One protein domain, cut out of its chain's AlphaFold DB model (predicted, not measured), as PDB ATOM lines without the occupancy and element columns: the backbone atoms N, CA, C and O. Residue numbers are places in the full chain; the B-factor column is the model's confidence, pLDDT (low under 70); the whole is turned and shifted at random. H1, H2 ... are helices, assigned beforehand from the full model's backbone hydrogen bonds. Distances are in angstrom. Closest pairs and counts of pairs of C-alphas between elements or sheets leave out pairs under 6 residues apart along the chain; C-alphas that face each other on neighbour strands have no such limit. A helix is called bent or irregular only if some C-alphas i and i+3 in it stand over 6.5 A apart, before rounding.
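This is residues 5 to 50 of the 187 residues of the protein "Transposase" of Shewanella benthica KT99 (UniProt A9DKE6). Three helices with their centres in a triangle: the longer H2 and H3 meet near their beginnings, residues 18 to 22 and 36 to 40, at a wide angle, and the short H1 sits near both. The chain folds back after H2, whose last residues, 27 to 32, stick out. The printed part has 46 residues with three named helices, in the order H1, H2, H3, and no named strand: the class is all helix. It is compact, with a radius of gyration of the C-alphas of 10.6 A, and spans 28 by 24 by 15 A.

H1 runs from Ala 5, its C-alpha at (-76.948, 47.821, 122.524), to Glu 10. H2, residues 18 to 32, begins with its C-alpha at (-74.147, 60.245, 124.166) and measures 18.3 A. It is irregular: C-alphas 28 and 31 are 9.5 A apart. H3, residues 36 to 49, measures 20.2 A and ends with C-alpha 49 at (-66.148, 44.930, 119.344).

H1 and H2 are close but not clearly touching, the closest C-alphas being those of Cys 7 and Leu 21, 6.7 A apart. They run opposite ways at a steep tilt of 49 degrees. H2, with residues 18 to 22 alone, touches residues 36 to 40 of H3. Their closest C-alphas are those of Trp 22 and Tyr 36, 6.4 A apart. H2 and H3 run opposite ways at a steep tilt of 67 degrees. H1 and H3 are near each other, with 6 pairs of C-alphas within 10 A. In H1 and H3 every O i to N i+4 pair is within hydrogen-bond range; in H2, 9 of 11 are.

The two C-alphas farthest apart, those of Lys 14 and Ala 31, are 29.3 A apart. The printed part has no cut. The link from H1 to H2 is short, and that from H2 to H3 is tight. The mean pLDDT of the printed part is 90.3, and no printed residue is under 70.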
ATOM      1  N   ALA A   5     -76.197  48.201 123.716       90.12
ATOM      2  CA  ALA A   5     -76.948  47.821 122.524       90.12
ATOM      3  C   ALA A   5     -78.193  48.700 122.363       90.12
ATOM      4  O   ALA A   5     -78.451  49.190 121.257       90.12
ATOM      5  N   LEU A   6     -78.904  48.964 123.462       90.50
ATOM      6  CA  LEU A   6     -80.006  49.923 123.497       90.50
ATOM      7  C   LEU A   6     -79.507  51.344 123.211       90.50
ATOM      8  O   LEU A   6     -79.995  51.974 122.275       90.50
ATOM      9  N   CYS A   7     -78.448  51.800 123.896       90.81
ATOM     10  CA  CYS A   7     -77.847  53.114 123.629       90.81
ATOM     11  C   CYS A   7     -77.466  53.289 122.150       90.81
ATOM     12  O   CYS A   7     -77.601  54.367 121.578       90.81
ATOM     13  N   PHE A   8     -76.977  52.229 121.499       90.12
ATOM     14  CA  PHE A   8     -76.652  52.270 120.078       90.12
ATOM     15  C   PHE A   8     -77.886  52.441 119.176       90.12
ATOM     16  O   PHE A   8     -77.782  53.116 118.150       90.12
ATOM     17  N   LYS A   9     -79.029  51.834 119.516       90.62
ATOM     18  CA  LYS A   9     -80.288  52.034 118.782       90.62
ATOM     19  C   LYS A   9     -80.804  53.460 118.974       90.62
ATOM     20  O   LYS A   9     -81.109  54.116 117.982       90.62
ATOM     21  N   GLU A  10     -80.803  53.949 120.211       91.19
ATOM     22  CA  GLU A  10     -81.275  55.294 120.555       91.19
ATOM     23  C   GLU A  10     -80.450  56.392 119.875       91.19
ATOM     24  O   GLU A  10     -81.016  57.317 119.304       91.19
ATOM     25  N   LEU A  11     -79.121  56.240 119.788       91.69
ATOM     26  CA  LEU A  11     -78.247  57.189 119.078       91.69
ATOM     27  C   LEU A  11     -78.554  57.357 117.582       91.69
ATOM     28  O   LEU A  11     -78.025  58.277 116.963       91.69
ATOM     29  N   LYS A  12     -79.363  56.483 116.969       88.19
ATOM     30  CA  LYS A  12     -79.814  56.661 115.579       88.19
ATOM     31  C   LYS A  12     -81.005  57.611 115.452       88.19
ATOM     32  O   LYS A  12     -81.306  58.041 114.341       88.19
ATOM     33  N   ARG A  13     -81.711  57.901 116.547       91.50
ATOM     34  CA  ARG A  13     -82.858  58.812 116.555       91.50
ATOM     35  C   ARG A  13     -82.364  60.254 116.474       91.50
ATOM     36  O   ARG A  13     -81.342  60.618 117.054       91.50
ATOM     37  N   LYS A  14     -83.104  61.093 115.750       87.75
ATOM     38  CA  LYS A  14     -82.773  62.513 115.589       87.75
ATOM     39  C   LYS A  14     -82.766  63.203 116.963       87.75
ATOM     40  O   LYS A  14     -83.712  63.042 117.724       87.75
ATOM     41  N   GLY A  15     -81.703  63.951 117.266       86.44
ATOM     42  CA  GLY A  15     -81.548  64.687 118.531       86.44
ATOM     43  C   GLY A  15     -80.926  63.895 119.689       86.44
ATOM     44  O   GLY A  15     -80.568  64.498 120.697       86.44
ATOM     45  N   MET A  16     -80.724  62.580 119.551       91.94
ATOM     46  CA  MET A  16     -80.086  61.779 120.599       91.94
ATOM     47  C   MET A  16     -78.567  61.978 120.627       91.94
ATOM     48  O   MET A  16     -77.887  61.899 119.603       91.94
ATOM     49  N   THR A  17     -78.014  62.190 121.823       92.94
ATOM     50  CA  THR A  17     -76.568  62.343 122.041       92.94
ATOM     51  C   THR A  17     -76.070  61.384 123.119       92.94
ATOM     52  O   THR A  17     -76.822  60.941 123.983       92.94
ATOM     53  N   LYS A  18     -74.766  61.073 123.110       91.44
ATOM     54  CA  LYS A  18     -74.147  60.245 124.166       91.44
ATOM     55  C   LYS A  18     -74.285  60.870 125.552       91.44
ATOM     56  O   LYS A  18     -74.293  60.141 126.535       91.44
ATOM     57  N   ARG A  19     -74.342  62.205 125.612       93.88
ATOM     58  CA  ARG A  19     -74.523  62.960 126.849       93.88
ATOM     59  C   ARG A  19     -75.925  62.754 127.407       93.88
ATOM     60  O   ARG A  19     -76.026  62.352 128.553       93.88
ATOM     61  N   LEU A  20     -76.952  62.898 126.572       92.88
ATOM     62  CA  LEU A  20     -78.341  62.663 126.971       92.88
ATOM     63  C   LEU A  20     -78.551  61.226 127.481       92.88
ATOM     64  O   LEU A  20     -79.067  61.020 128.570       92.88
ATOM     65  N   LEU A  21     -78.027  60.226 126.763       93.12
ATOM     66  CA  LEU A  21     -78.100  58.824 127.203       93.12
ATOM     67  C   LEU A  21     -77.326  58.549 128.498       93.12
ATOM     68  O   LEU A  21     -77.680  57.653 129.262       93.12
ATOM     69  N   TRP A  22     -76.236  59.281 128.734       94.06
ATOM     70  CA  TRP A  22     -75.518  59.198 129.998       94.06
ATOM     71  C   TRP A  22     -76.298  59.867 131.132       94.06
ATOM     72  O   TRP A  22     -76.309  59.314 132.222       94.06
ATOM     73  N   GLU A  23     -76.957  61.000 130.889       93.06
ATOM     74  CA  GLU A  23     -77.807  61.688 131.871       93.06
ATOM     75  C   GLU A  23     -78.985  60.788 132.289       93.06
ATOM     76  O   GLU A  23     -79.237  60.620 133.483       93.06
ATOM     77  N   GLU A  24     -79.624  60.107 131.333       90.94
ATOM     78  CA  GLU A  24     -80.670  59.101 131.585       90.94
ATOM     79  C   GLU A  24     -80.138  57.917 132.413       90.94
ATOM     80  O   GLU A  24     -80.702  57.564 133.450       90.94
ATOM     81  N   TYR A  25     -78.993  57.346 132.017       90.06
ATOM     82  CA  TYR A  25     -78.320  56.282 132.768       90.06
ATOM     83  C   TYR A  25     -77.917  56.729 134.185       90.06
ATOM     84  O   TYR A  25     -78.083  55.990 135.154       90.06
ATOM     85  N   HIS A  26     -77.393  57.943 134.330       90.38
ATOM     86  CA  HIS A  26     -76.973  58.494 135.614       90.38
ATOM     87  C   HIS A  26     -78.169  58.742 136.533       90.38
ATOM     88  O   HIS A  26     -78.082  58.497 137.731       90.38
ATOM     89  N   THR A  27     -79.305  59.163 135.980       90.50
ATOM     90  CA  THR A  27     -80.544  59.353 136.745       90.50
ATOM     91  C   THR A  27     -81.064  58.026 137.292       90.50
ATOM     92  O   THR A  27     -81.509  57.964 138.435       90.50
ATOM     93  N   GLN A  28     -80.946  56.949 136.510       87.44
ATOM     94  CA  GLN A  28     -81.418  55.622 136.895       87.44
ATOM     95  C   GLN A  28     -80.532  54.928 137.944       87.44
ATOM     96  O   GLN A  28     -81.052  54.237 138.815       87.44
ATOM     97  N   TYR A  29     -79.205  55.080 137.861       86.25
ATOM     98  CA  TYR A  29     -78.252  54.339 138.707       86.25
ATOM     99  C   TYR A  29     -77.507  55.204 139.738       86.25
ATOM    100  O   TYR A  29     -76.790  54.663 140.581       86.25
ATOM    101  N   GLN A  30     -77.672  56.529 139.679       85.75
ATOM    102  CA  GLN A  30     -77.195  57.526 140.644       85.75
ATOM    103  C   GLN A  30     -75.752  57.283 141.117       85.75
ATOM    104  O   GLN A  30     -74.830  57.295 140.305       85.75
ATOM    105  N   ALA A  31     -75.535  57.034 142.412       83.38
ATOM    106  CA  ALA A  31     -74.208  56.851 143.005       83.38
ATOM    107  C   ALA A  31     -73.426  55.649 142.434       83.38
ATOM    108  O   ALA A  31     -72.203  55.595 142.545       83.38
ATOM    109  N   CYS A  32     -74.107  54.694 141.795       83.31
ATOM    110  CA  CYS A  32     -73.490  53.546 141.130       83.31
ATOM    111  C   CYS A  32     -73.259  53.777 139.623       83.31
ATOM    112  O   CYS A  32     -72.774  52.883 138.920       83.31
ATOM    113  N   ALA A  33     -73.613  54.952 139.095       87.38
ATOM    114  CA  ALA A  33     -73.410  55.293 137.698       87.38
ATOM    115  C   ALA A  33     -71.943  55.651 137.412       87.38
ATOM    116  O   ALA A  33     -71.262  56.332 138.171       87.38
ATOM    117  N   TYR A  34     -71.451  55.224 136.251       90.69
ATOM    118  CA  TYR A  34     -70.176  55.701 135.728       90.69
ATOM    119  C   TYR A  34     -70.235  57.202 135.441       90.69
ATOM    120  O   TYR A  34     -71.219  57.687 134.880       90.69
ATOM    121  N   GLY A  35     -69.132  57.908 135.691       91.69
ATOM    122  CA  GLY A  35     -68.950  59.261 135.171       91.69
ATOM    123  C   GLY A  35     -68.957  59.288 133.636       91.69
ATOM    124  O   GLY A  35     -68.604  58.300 132.979       91.69
ATOM    125  N   TYR A  36     -69.326  60.430 133.050       92.56
ATOM    126  CA  TYR A  36     -69.523  60.588 131.601       92.56
ATOM    127  C   TYR A  36     -68.335  60.094 130.755       92.56
ATOM    128  O   TYR A  36     -68.505  59.356 129.777       92.56
ATOM    129  N   THR A  37     -67.110  60.429 131.164       94.19
ATOM    130  CA  THR A  37     -65.875  60.005 130.488       94.19
ATOM    131  C   THR A  37     -65.734  58.482 130.456       94.19
ATOM    132  O   THR A  37     -65.399  57.893 129.425       94.19
ATOM    133  N   GLN A  38     -66.030  57.821 131.575       92.94
ATOM    134  CA  GLN A  38     -65.930  56.372 131.710       92.94
ATOM    135  C   GLN A  38     -67.045  55.661 130.928       92.94
ATOM    136  O   GLN A  38     -66.767  54.681 130.230       92.94
ATOM    137  N   PHE A  39     -68.264  56.209 130.936       93.50
ATOM    138  CA  PHE A  39     -69.364  55.760 130.080       93.50
ATOM    139  C   PHE A  39     -68.974  55.800 128.594       93.50
ATOM    140  O   PHE A  39     -69.059  54.784 127.899       93.50
ATOM    141  N   CYS A  40     -68.446  56.932 128.112       93.81
ATOM    142  CA  CYS A  40     -68.000  57.082 126.725       93.81
ATOM    143  C   CYS A  40     -66.871  56.108 126.355       93.81
ATOM    144  O   CYS A  40     -66.869  55.543 125.252       93.81
ATOM    145  N   LYS A  41     -65.921  55.879 127.273       94.81
ATOM    146  CA  LYS A  41     -64.821  54.923 127.092       94.81
ATOM    147  C   LYS A  41     -65.349  53.496 126.937       94.81
ATOM    148  O   LYS A  41     -64.962  52.802 125.992       94.81
ATOM    149  N   TYR A  42     -66.250  53.062 127.816       93.38
ATOM    150  CA  TYR A  42     -66.831  51.721 127.750       93.38
ATOM    151  C   TYR A  42     -67.751  51.533 126.546       93.38
ATOM    152  O   TYR A  42     -67.617  50.519 125.860       93.38
ATOM    153  N   TYR A  43     -68.576  52.529 126.212       92.00
ATOM    154  CA  TYR A  43     -69.378  52.522 124.990       92.00
ATOM    155  C   TYR A  43     -68.493  52.367 123.750       92.00
ATOM    156  O   TYR A  43     -68.754  51.530 122.893       92.00
ATOM    157  N   THR A  44     -67.390  53.117 123.663       90.06
ATOM    158  CA  THR A  44     -66.459  53.036 122.525       90.06
ATOM    159  C   THR A  44     -65.773  51.672 122.452       90.06
ATOM    160  O   THR A  44     -65.636  51.106 121.366       90.06
ATOM    161  N   ARG A  45     -65.367  51.107 123.596       92.06
ATOM    162  CA  ARG A  45     -64.793  49.755 123.666       92.06
ATOM    163  C   ARG A  45     -65.800  48.704 123.204       92.06
ATOM    164  O   ARG A  45     -65.428  47.807 122.454       92.06
ATOM    165  N   TRP A  46     -67.057  48.819 123.625       91.94
ATOM    166  CA  TRP A  46     -68.139  47.946 123.180       91.94
ATOM    167  C   TRP A  46     -68.427  48.115 121.681       91.94
ATOM    168  O   TRP A  46     -68.519  47.120 120.964       91.94
ATOM    169  N   PHE A  47     -68.481  49.353 121.184       87.00
ATOM    170  CA  PHE A  47     -68.760  49.665 119.782       87.00
ATOM    171  C   PHE A  47     -67.691  49.090 118.848       87.00
ATOM    172  O   PHE A  47     -68.020  48.490 117.829       87.00
ATOM    173  N   LYS A  48     -66.408  49.184 119.224       84.88
ATOM    174  CA  LYS A  48     -65.291  48.595 118.462       84.88
ATOM    175  C   LYS A  48     -65.332  47.065 118.393       84.88
ATOM    176  O   LYS A  48     -64.798  46.498 117.445       84.88
ATOM    177  N   LYS A  49     -65.953  46.392 119.369       86.19
ATOM    178  CA  LYS A  49     -66.148  44.930 119.344       86.19
ATOM    179  C   LYS A  49     -67.244  44.496 118.369       86.19
ATOM    180  O   LYS A  49     -67.312  43.319 118.027       86.19
ATOM    181  N   GLN A  50     -68.091  45.420 117.911       82.75
ATOM    182  CA  GLN A  50     -69.141  45.101 116.952       82.75
ATOM    183  C   GLN A  50     -68.507  44.866 115.575       82.75
ATOM    184  O   GLN A  50     -68.060  45.806 114.916       82.75
TER     185      GLN A  50